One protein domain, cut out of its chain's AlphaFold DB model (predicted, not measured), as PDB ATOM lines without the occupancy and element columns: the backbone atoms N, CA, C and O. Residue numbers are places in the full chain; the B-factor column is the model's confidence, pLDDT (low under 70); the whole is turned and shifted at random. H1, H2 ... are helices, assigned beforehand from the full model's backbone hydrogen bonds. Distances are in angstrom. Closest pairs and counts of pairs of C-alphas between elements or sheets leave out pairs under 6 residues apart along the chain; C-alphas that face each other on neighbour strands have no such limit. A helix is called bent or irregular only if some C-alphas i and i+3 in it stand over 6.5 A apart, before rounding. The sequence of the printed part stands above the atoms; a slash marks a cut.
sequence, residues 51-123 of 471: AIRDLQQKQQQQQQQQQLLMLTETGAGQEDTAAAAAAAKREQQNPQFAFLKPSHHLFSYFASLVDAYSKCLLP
ATOM      1  N   ALA A  51      11.549   2.218 -37.064       65.06
ATOM      2  CA  ALA A  51      12.336   1.484 -36.074       65.06
ATOM      3  C   ALA A  51      13.282   2.351 -35.214       65.06
ATOM      4  O   ALA A  51      13.441   2.083 -34.026       65.06
ATOM      5  N   ILE A  52      13.899   3.405 -35.764       68.81
ATOM      6  CA  ILE A  52      14.775   4.310 -34.993       68.81
ATOM      7  C   ILE A  52      13.933   5.218 -34.095       68.81
ATOM      8  O   ILE A  52      14.301   5.472 -32.949       68.81
ATOM      9  N   ARG A  53      12.778   5.676 -34.591       70.81
ATOM     10  CA  ARG A  53      11.821   6.463 -33.804       70.81
ATOM     11  C   ARG A  53      11.235   5.628 -32.668       70.81
ATOM     12  O   ARG A  53      11.144   6.128 -31.551       70.81
ATOM     13  N   ASP A  54      10.915   4.369 -32.937       79.25
ATOM     14  CA  ASP A  54      10.370   3.423 -31.967       79.25
ATOM     15  C   ASP A  54      11.424   3.041 -30.921       79.25
ATOM     16  O   ASP A  54      11.130   3.018 -29.727       79.25
ATOM     17  N   LEU A  55      12.683   2.838 -31.330       76.12
ATOM     18  CA  LEU A  55      13.798   2.617 -30.409       76.12
ATOM     19  C   LEU A  55      14.049   3.845 -29.527       76.12
ATOM     20  O   LEU A  55      14.220   3.711 -28.317       76.12
ATOM     21  N   GLN A  56      14.026   5.044 -30.109       81.69
ATOM     22  CA  GLN A  56      14.198   6.292 -29.369       81.69
ATOM     23  C   GLN A  56      13.037   6.534 -28.396       81.69
ATOM     24  O   GLN A  56      13.265   6.964 -27.268       81.69
ATOM     25  N   GLN A  57      11.804   6.209 -28.791       82.94
ATOM     26  CA  GLN A  57      10.637   6.255 -27.909       82.94
ATOM     27  C   GLN A  57      10.734   5.222 -26.786       82.94
ATOM     28  O   GLN A  57      10.456   5.560 -25.640       82.94
ATOM     29  N   LYS A  58      11.179   3.996 -27.076       77.44
ATOM     30  CA  LYS A  58      11.394   2.953 -26.064       77.44
ATOM     31  C   LYS A  58      12.475   3.361 -25.064       77.44
ATOM     32  O   LYS A  58      12.273   3.205 -23.864       77.44
ATOM     33  N   GLN A  59      13.579   3.947 -25.530       81.19
ATOM     34  CA  GLN A  59      14.612   4.496 -24.647       81.19
ATOM     35  C   GLN A  59      14.084   5.667 -23.806       81.19
ATOM     36  O   GLN A  59      14.344   5.717 -22.607       81.19
ATOM     37  N   GLN A  60      13.296   6.579 -24.386       83.12
ATOM     38  CA  GLN A  60      12.659   7.663 -23.626       83.12
ATOM     39  C   GLN A  60      11.673   7.132 -22.581       83.12
ATOM     40  O   GLN A  60      11.657   7.632 -21.461       83.12
ATOM     41  N   GLN A  61      10.887   6.105 -22.905       78.81
ATOM     42  CA  GLN A  61       9.985   5.456 -21.952       78.81
ATOM     43  C   GLN A  61      10.759   4.772 -20.825       78.81
ATOM     44  O   GLN A  61      10.390   4.933 -19.667       78.81
ATOM     45  N   GLN A  62      11.860   4.078 -21.129       81.00
ATOM     46  CA  GLN A  62      12.735   3.501 -20.105       81.00
ATOM     47  C   GLN A  62      13.327   4.578 -19.189       81.00
ATOM     48  O   GLN A  62      13.311   4.417 -17.974       81.00
ATOM     49  N   GLN A  63      13.782   5.706 -19.739       82.88
ATOM     50  CA  GLN A  63      14.287   6.828 -18.940       82.88
ATOM     51  C   GLN A  63      13.192   7.455 -18.071       82.88
ATOM     52  O   GLN A  63      13.434   7.764 -16.907       82.88
ATOM     53  N   GLN A  64      11.979   7.616 -18.601       79.19
ATOM     54  CA  GLN A  64      10.834   8.111 -17.832       79.19
ATOM     55  C   GLN A  64      10.450   7.143 -16.710       79.19
ATOM     56  O   GLN A  64      10.181   7.586 -15.596       79.19
ATOM     57  N   GLN A  65      10.477   5.834 -16.970       75.88
ATOM     58  CA  GLN A  65      10.248   4.806 -15.953       75.88
ATOM     59  C   GLN A  65      11.333   4.839 -14.873       75.88
ATOM     60  O   GLN A  65      11.000   4.803 -13.696       75.88
ATOM     61  N   GLN A  66      12.608   5.002 -15.243       77.62
ATOM     62  CA  GLN A  66      13.705   5.168 -14.281       77.62
ATOM     63  C   GLN A  66      13.555   6.446 -13.443       77.62
ATOM     64  O   GLN A  66      13.794   6.422 -12.242       77.62
ATOM     65  N   GLN A  67      13.130   7.563 -14.037       76.56
ATOM     66  CA  GLN A  67      12.895   8.807 -13.294       76.56
ATOM     67  C   GLN A  67      11.707   8.688 -12.338       76.56
ATOM     68  O   GLN A  67      11.788   9.155 -11.203       76.56
ATOM     69  N   LEU A  68      10.622   8.041 -12.771       76.00
ATOM     70  CA  LEU A  68       9.463   7.772 -11.924       76.00
ATOM     71  C   LEU A  68       9.839   6.836 -10.768       76.00
ATOM     72  O   LEU A  68       9.446   7.096  -9.635       76.00
ATOM     73  N   LEU A  69      10.665   5.821 -11.032       70.94
ATOM     74  CA  LEU A  69      11.232   4.928 -10.020       70.94
ATOM     75  C   LEU A  69      12.020   5.717  -8.967       70.94
ATOM     76  O   LEU A  69      11.705   5.669  -7.790       70.94
ATOM     77  N   MET A  70      12.973   6.543  -9.392       71.75
ATOM     78  CA  MET A  70      13.791   7.350  -8.479       71.75
ATOM     79  C   MET A  70      12.958   8.334  -7.643       71.75
ATOM     80  O   MET A  70      13.244   8.550  -6.469       71.75
ATOM     81  N   LEU A  71      11.914   8.930  -8.227       65.31
ATOM     82  CA  LEU A  71      11.014   9.840  -7.509       65.31
ATOM     83  C   LEU A  71      10.136   9.101  -6.494       65.31
ATOM     84  O   LEU A  71       9.961   9.574  -5.370       65.31
ATOM     85  N   THR A  72       9.600   7.944  -6.875       62.94
ATOM     86  CA  THR A  72       8.773   7.110  -5.991       62.94
ATOM     87  C   THR A  72       9.588   6.549  -4.831       62.94
ATOM     88  O   THR A  72       9.108   6.570  -3.704       62.94
ATOM     89  N   GLU A  73      10.858   6.217  -5.062       62.94
ATOM     90  CA  GLU A  73      11.839   5.861  -4.031       62.94
ATOM     91  C   GLU A  73      12.126   7.003  -3.055       62.94
ATOM     92  O   GLU A  73      12.099   6.803  -1.845       62.94
ATOM     93  N   THR A  74      12.338   8.235  -3.535       61.78
ATOM     94  CA  THR A  74      12.546   9.373  -2.615       61.78
ATOM     95  C   THR A  74      11.331   9.658  -1.730       61.78
ATOM     96  O   THR A  74      11.500  10.155  -0.619       61.78
ATOM     97  N   GLY A  75      10.123   9.329  -2.203       58.41
ATOM     98  CA  GLY A  75       8.896   9.387  -1.407       58.41
ATOM     99  C   GLY A  75       8.722   8.185  -0.471       58.41
ATOM    100  O   GLY A  75       8.260   8.362   0.651       58.41
ATOM    101  N   ALA A  76       9.123   6.983  -0.899       53.69
ATOM    102  CA  ALA A  76       9.029   5.745  -0.123       53.69
ATOM    103  C   ALA A  76      10.144   5.597   0.931       53.69
ATOM    104  O   ALA A  76       9.952   4.932   1.939       53.69
ATOM    105  N   GLY A  77      11.299   6.236   0.747       50.56
ATOM    106  CA  GLY A  77      12.426   6.165   1.681       50.56
ATOM    107  C   GLY A  77      12.230   6.947   2.988       50.56
ATOM    108  O   GLY A  77      13.079   6.856   3.872       50.56
ATOM    109  N   GLN A  78      11.158   7.739   3.119       55.78
ATOM    110  CA  GLN A  78      10.850   8.505   4.338       55.78
ATOM    111  C   GLN A  78       9.765   7.867   5.219       55.78
ATOM    112  O   GLN A  78       9.701   8.172   6.407       55.78
ATOM    113  N   GLU A  79       8.936   6.984   4.662       49.91
ATOM    114  CA  GLU A  79       7.892   6.248   5.373       49.91
ATOM    115  C   GLU A  79       8.048   4.781   4.963       49.91
ATOM    116  O   GLU A  79       7.837   4.459   3.803       49.91
ATOM    117  N   ASP A  80       8.495   3.936   5.892       54.78
ATOM    118  CA  ASP A  80       9.003   2.566   5.709       54.78
ATOM    119  C   ASP A  80       8.205   1.652   4.754       54.78
ATOM    120  O   ASP A  80       7.095   1.958   4.346       54.78
ATOM    121  N   THR A  81       8.727   0.455   4.459       58.47
ATOM    122  CA  THR A  81       8.134  -0.641   3.644       58.47
ATOM    123  C   THR A  81       6.602  -0.819   3.724       58.47
ATOM    124  O   THR A  81       5.977  -1.259   2.757       58.47
ATOM    125  N   ALA A  82       5.968  -0.424   4.830       60.00
ATOM    126  CA  ALA A  82       4.522  -0.274   4.989       60.00
ATOM    127  C   ALA A  82       3.863   0.732   4.013       60.00
ATOM    128  O   ALA A  82       2.775   0.454   3.503       60.00
ATOM    129  N   ALA A  83       4.488   1.874   3.715       61.72
ATOM    130  CA  ALA A  83       4.029   2.845   2.726       61.72
ATOM    131  C   ALA A  83       4.215   2.324   1.297       61.72
ATOM    132  O   ALA A  83       3.303   2.479   0.489       61.72
ATOM    133  N   ALA A  84       5.311   1.616   1.000       61.62
ATOM    134  CA  ALA A  84       5.489   0.921  -0.280       61.62
ATOM    135  C   ALA A  84       4.429  -0.180  -0.475       61.62
ATOM    136  O   ALA A  84       3.826  -0.286  -1.541       61.62
ATOM    137  N   ALA A  85       4.106  -0.936   0.579       63.00
ATOM    138  CA  ALA A  85       3.014  -1.907   0.577       63.00
ATOM    139  C   ALA A  85       1.628  -1.247   0.439       63.00
ATOM    140  O   ALA A  85       0.741  -1.778  -0.236       63.00
ATOM    141  N   ALA A  86       1.414  -0.083   1.056       66.44
ATOM    142  CA  ALA A  86       0.169   0.672   0.943       66.44
ATOM    143  C   ALA A  86       0.017   1.356  -0.429       66.44
ATOM    144  O   ALA A  86      -1.102   1.433  -0.944       66.44
ATOM    145  N   ALA A  87       1.113   1.821  -1.032       65.44
ATOM    146  CA  ALA A  87       1.173   2.334  -2.398       65.44
ATOM    147  C   ALA A  87       0.939   1.203  -3.400       65.44
ATOM    148  O   ALA A  87       0.045   1.321  -4.228       65.44
ATOM    149  N   ALA A  88       1.588   0.046  -3.227       67.50
ATOM    150  CA  ALA A  88       1.330  -1.146  -4.031       67.50
ATOM    151  C   ALA A  88      -0.158  -1.537  -4.004       67.50
ATOM    152  O   ALA A  88      -0.743  -1.758  -5.057       67.50
ATOM    153  N   LYS A  89      -0.821  -1.536  -2.837       69.81
ATOM    154  CA  LYS A  89      -2.272  -1.814  -2.732       69.81
ATOM    155  C   LYS A  89      -3.146  -0.764  -3.425       69.81
ATOM    156  O   LYS A  89      -4.169  -1.115  -4.005       69.81
ATOM    157  N   ARG A  90      -2.772   0.518  -3.366       72.00
ATOM    158  CA  ARG A  90      -3.527   1.608  -4.015       72.00
ATOM    159  C   ARG A  90      -3.275   1.691  -5.521       72.00
ATOM    160  O   ARG A  90      -4.173   2.072  -6.265       72.00
ATOM    161  N   GLU A  91      -2.086   1.309  -5.968       71.56
ATOM    162  CA  GLU A  91      -1.595   1.483  -7.338       71.56
ATOM    163  C   GLU A  91      -1.472   0.158  -8.100       71.56
ATOM    164  O   GLU A  91      -1.048   0.143  -9.252       71.56
ATOM    165  N   GLN A  92      -1.945  -0.949  -7.520       65.19
ATOM    166  CA  GLN A  92      -2.029  -2.283  -8.135       65.19
ATOM    167  C   GLN A  92      -2.718  -2.285  -9.510       65.19
ATOM    168  O   GLN A  92      -2.457  -3.173 -10.329       65.19
ATOM    169  N   GLN A  93      -3.600  -1.304  -9.739       69.62
ATOM    170  CA  GLN A  93      -4.370  -1.102 -10.967       69.62
ATOM    171  C   GLN A  93      -3.660  -0.207 -11.997       69.62
ATOM    172  O   GLN A  93      -4.079  -0.178 -13.154       69.62
ATOM    173  N   ASN A  94      -2.591   0.507 -11.621       81.62
ATOM    174  CA  ASN A  94      -1.830   1.345 -12.542       81.62
ATOM    175  C   ASN A  94      -0.641   0.557 -13.132       81.62
ATOM    176  O   ASN A  94       0.267   0.173 -12.389       81.62
ATOM    177  N   PRO A  95      -0.570   0.357 -14.463       79.25
ATOM    178  CA  PRO A  95       0.557  -0.325 -15.099       79.25
ATOM    179  C   PRO A  95       1.900   0.402 -14.919       79.25
ATOM    180  O   PRO A  95       2.944  -0.230 -15.041       79.25
ATOM    181  N   GLN A  96       1.905   1.701 -14.597       77.06
ATOM    182  CA  GLN A  96       3.141   2.447 -14.330       77.06
ATOM    183  C   GLN A  96       3.828   2.034 -13.020       77.06
ATOM    184  O   GLN A  96       5.040   2.186 -12.920       77.06
ATOM    185  N   PHE A  97       3.086   1.469 -12.061       73.69
ATOM    186  CA  PHE A  97       3.598   0.963 -10.779       73.69
ATOM    187  C   PHE A  97       3.677  -0.568 -10.738       73.69
ATOM    188  O   PHE A  97       3.896  -1.174  -9.690       73.69
ATOM    189  N   ALA A  98       3.540  -1.224 -11.897       78.75
ATOM    190  CA  ALA A  98       3.657  -2.674 -12.008       78.75
ATOM    191  C   ALA A  98       5.048  -3.197 -11.608       78.75
ATOM    192  O   ALA A  98       5.162  -4.370 -11.263       78.75
ATOM    193  N   PHE A  99       6.078  -2.338 -11.593       81.44
ATOM    194  CA  PHE A  99       7.427  -2.687 -11.138       81.44
ATOM    195  C   PHE A  99       7.519  -3.011  -9.641       81.44
ATOM    196  O   PHE A  99       8.485  -3.644  -9.235       81.44
ATOM    197  N   LEU A 100       6.528  -2.615  -8.831       83.38
ATOM    198  CA  LEU A 100       6.451  -2.989  -7.413       83.38
ATOM    199  C   LEU A 100       6.109  -4.475  -7.218       83.38
ATOM    200  O   LEU A 100       6.251  -5.000  -6.117       83.38
ATOM    201  N   LYS A 101       5.635  -5.161  -8.268       82.50
ATOM    202  CA  LYS A 101       5.339  -6.595  -8.223       82.50
ATOM    203  C   LYS A 101       6.618  -7.394  -8.512       82.50
ATOM    204  O   LYS A 101       7.257  -7.113  -9.526       82.50
ATOM    205  N   PRO A 102       6.925  -8.456  -7.738       84.69
ATOM    206  CA  PRO A 102       8.065  -9.340  -8.006       84.69
ATOM    207  C   PRO A 102       8.055 -10.000  -9.392       84.69
ATOM    208  O   PRO A 102       9.094 -10.406  -9.893       84.69
ATOM    209  N   SER A 103       6.887 -10.077 -10.040       83.19
ATOM    210  CA  SER A 103       6.746 -10.583 -11.410       83.19
ATOM    211  C   SER A 103       7.342  -9.662 -12.482       83.19
ATOM    212  O   SER A 103       7.470 -10.075 -13.635       83.19
ATOM    213  N   HIS A 104       7.683  -8.415 -12.146       85.12
ATOM    214  CA  HIS A 104       8.243  -7.456 -13.087       85.12
ATOM    215  C   HIS A 104       9.776  -7.448 -13.038       85.12
ATOM    216  O   HIS A 104      10.379  -7.361 -11.975       85.12
ATOM    217  N   HIS A 105      10.428  -7.410 -14.200       85.69
ATOM    218  CA  HIS A 105      11.894  -7.415 -14.306       85.69
ATOM    219  C   HIS A 105      12.591  -6.212 -13.629       85.69
ATOM    220  O   HIS A 105      13.756  -6.296 -13.266       85.69
ATOM    221  N   LEU A 106      11.898  -5.076 -13.469       85.44
ATOM    222  CA  LEU A 106      12.408  -3.894 -12.743       85.44
ATOM    223  C   LEU A 106      12.380  -4.051 -11.215       85.44
ATOM    224  O   LEU A 106      12.990  -3.229 -10.536       85.44
ATOM    225  N   PHE A 107      11.692  -5.059 -10.671       86.69
ATOM    226  CA  PHE A 107      11.591  -5.247  -9.224       86.69
ATOM    227  C   PHE A 107      12.951  -5.552  -8.589       86.69
ATOM    228  O   PHE A 107      13.253  -5.018  -7.531       86.69
ATOM    229  N   SER A 108      13.805  -6.339  -9.253       89.19
ATOM    230  CA  SER A 108      15.163  -6.626  -8.766       89.19
ATOM    231  C   SER A 108      16.008  -5.354  -8.645       89.19
ATOM    232  O   SER A 108      16.680  -5.135  -7.640       89.19
ATOM    233  N   TYR A 109      15.918  -4.470  -9.644       87.94
ATOM    234  CA  TYR A 109      16.599  -3.180  -9.621       87.94
ATOM    235  C   TYR A 109      16.018  -2.250  -8.547       87.94
ATOM    236  O   TYR A 109      16.784  -1.682  -7.776       87.94
ATOM    237  N   PHE A 110      14.687  -2.148  -8.445       87.12
ATOM    238  CA  PHE A 110      14.000  -1.417  -7.373       87.12
ATOM    239  C   PHE A 110      14.445  -1.907  -5.989       87.12
ATOM    240  O   PHE A 110      14.929  -1.117  -5.195       87.12
ATOM    241  N   ALA A 111      14.419  -3.217  -5.730       87.31
ATOM    242  CA  ALA A 111      14.869  -3.791  -4.463       87.31
ATOM    243  C   ALA A 111      16.338  -3.444  -4.154       87.31
ATOM    244  O   ALA A 111      16.651  -3.045  -3.033       87.31
ATOM    245  N   SER A 112      17.226  -3.509  -5.157       89.81
ATOM    246  CA  SER A 112      18.629  -3.102  -4.993       89.81
ATOM    247  C   SER A 112      18.789  -1.605  -4.692       89.81
ATOM    248  O   SER A 112      19.685  -1.213  -3.943       89.81
ATOM    249  N   LEU A 113      17.911  -0.763  -5.249       86.50
ATOM    250  CA  LEU A 113      17.887   0.669  -4.978       86.50
ATOM    251  C   LEU A 113      17.358   0.954  -3.577       86.50
ATOM    252  O   LEU A 113      18.032   1.677  -2.849       86.50
ATOM    253  N   VAL A 114      16.223   0.373  -3.178       86.06
ATOM    254  CA  VAL A 114      15.688   0.473  -1.808       86.06
ATOM    255  C   VAL A 114      16.772   0.096  -0.799       86.06
ATOM    256  O   VAL A 114      17.023   0.843   0.145       86.06
ATOM    257  N   ASP A 115      17.469  -1.019  -1.024       87.38
ATOM    258  CA  ASP A 115      18.559  -1.468  -0.160       87.38
ATOM    259  C   ASP A 115      19.718  -0.449  -0.139       87.38
ATOM    260  O   ASP A 115      20.134   0.014   0.927       87.38
ATOM    261  N   ALA A 116      20.186   0.016  -1.301       87.62
ATOM    262  CA  ALA A 116      21.228   1.043  -1.379       87.62
ATOM    263  C   ALA A 116      20.836   2.359  -0.678       87.62
ATOM    264  O   ALA A 116      21.649   2.942   0.050       87.62
ATOM    265  N   TYR A 117      19.599   2.827  -0.858       84.56
ATOM    266  CA  TYR A 117      19.073   4.018  -0.197       84.56
ATOM    267  C   TYR A 117      18.922   3.810   1.307       84.56
ATOM    268  O   TYR A 117      19.319   4.691   2.068       84.56
ATOM    269  N   SER A 118      18.462   2.641   1.755       87.50
ATOM    270  CA  SER A 118      18.391   2.302   3.179       87.50
ATOM    271  C   SER A 118      19.779   2.326   3.831       87.50
ATOM    272  O   SER A 118      19.958   2.939   4.884       87.50
ATOM    273  N   LYS A 119      20.801   1.797   3.145       85.31
ATOM    274  CA  LYS A 119      22.208   1.843   3.572       85.31
ATOM    275  C   LYS A 119      22.749   3.275   3.641       85.31
ATOM    276  O   LYS A 119      23.597   3.568   4.485       85.31
ATOM    277  N   CYS A 120      22.268   4.172   2.777       84.75
ATOM    278  CA  CYS A 120      22.656   5.586   2.772       84.75
ATOM    279  C   CYS A 120      21.929   6.415   3.842       84.75
ATOM    280  O   CYS A 120      22.530   7.328   4.412       84.75
ATOM    281  N   LEU A 121      20.653   6.120   4.105       84.44
ATOM    282  CA  LEU A 121      19.814   6.835   5.072       84.44
ATOM    283  C   LEU A 121      20.064   6.367   6.514       84.44
ATOM    284  O   LEU A 121      20.032   7.181   7.437       84.44
ATOM    285  N   LEU A 122      20.373   5.081   6.705       84.44
ATOM    286  CA  LEU A 122      20.656   4.451   7.997       84.44
ATOM    287  C   LEU A 122      22.070   3.841   8.017       84.44
ATOM    288  O   LEU A 122      22.233   2.622   8.129       84.44
ATOM    289  N   PRO A 123      23.133   4.660   7.924       81.62
ATOM    290  CA  PRO A 123      24.485   4.133   7.954       81.62
ATOM    291  C   PRO A 123      24.818   3.575   9.344       81.62
ATOM    292  O   PRO A 123      24.688   4.251  10.370       81.62
TER     293      PRO A 123
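AT A GLANCE: This is residues 51 to 123 of the 471 residues of the protein "Surp module domain-containing protein, putative" of Eimeria brunetti (UniProt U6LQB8). A long helix, H1, sticks out with its residues 51 to 64 from a small body, where H2 folds back after the end of H1, the short H3 follows, and H4 runs off the same way as H1. H3 sits between H2 and H4, which stay apart, and the contacts of H1 with the other helices are few. The printed part has 73 residues with four named helices, H1, H2, H3 and H4 in chain order, and no named strand; its class is all helix. It is only just loose, close to compact, with a radius of gyration of the C-alphas of 13.6 A, and elongated, spanning 44 by 29 by 19 A.

IN THESE COORDINATES: Find C-alpha 51 at (12.336, 1.484, -36.074); from there H1, residues 51 to 76, runs 36.4 A to C-alpha 76 at (9.029, 5.745, -0.123). Next come H2, residues 81 to 91, 14.8 A long, and H3, residues 95 to 100, 10.0 A long. H3 is irregular: C-alphas 96 and 99 are 7.4 A apart. H4, residues 106 to 121, runs 22.1 A and ends with C-alpha 121 at (19.814, 6.835, 5.072).

HOW THE PARTS SIT: Look from H1 to H2: they are close but not clearly touching, the closest C-alphas, of Ala 76 and Ala 84, being 6.0 A apart, at a steep tilt of 48 degrees, opposite ways. H1 and H4 are likewise close but not clearly touching, with the closest C-alphas, of Glu 73 and Val 114, 7.0 A apart. H2 and H3 form a helical hairpin and only just touch, with 3 pairs of C-alphas within 8 A, the closest those of Glu 91 and Phe 97 at 6.3 A. H4 touches H3 with residues 106 to 110 alone; the closest C-alphas, of Phe 99 and Phe 107, are 5.2 A apart. In H1, H2 and H4 every O i to N i+4 pair is within hydrogen-bond range; in H3 0 of 2 are, beside 2 of 3 O i to N i+3 pairs.

THE WHOLE: The C-alphas of Ala 51 and Pro 123, the two farthest apart, are 45.8 A from each other. The printed part has no cut, and its three links are tight. In the B-factor column the mean pLDDT of the printed part is 75.3; look for values under 70 at residues 51 to 52, 71 to 89 and 92 to 93.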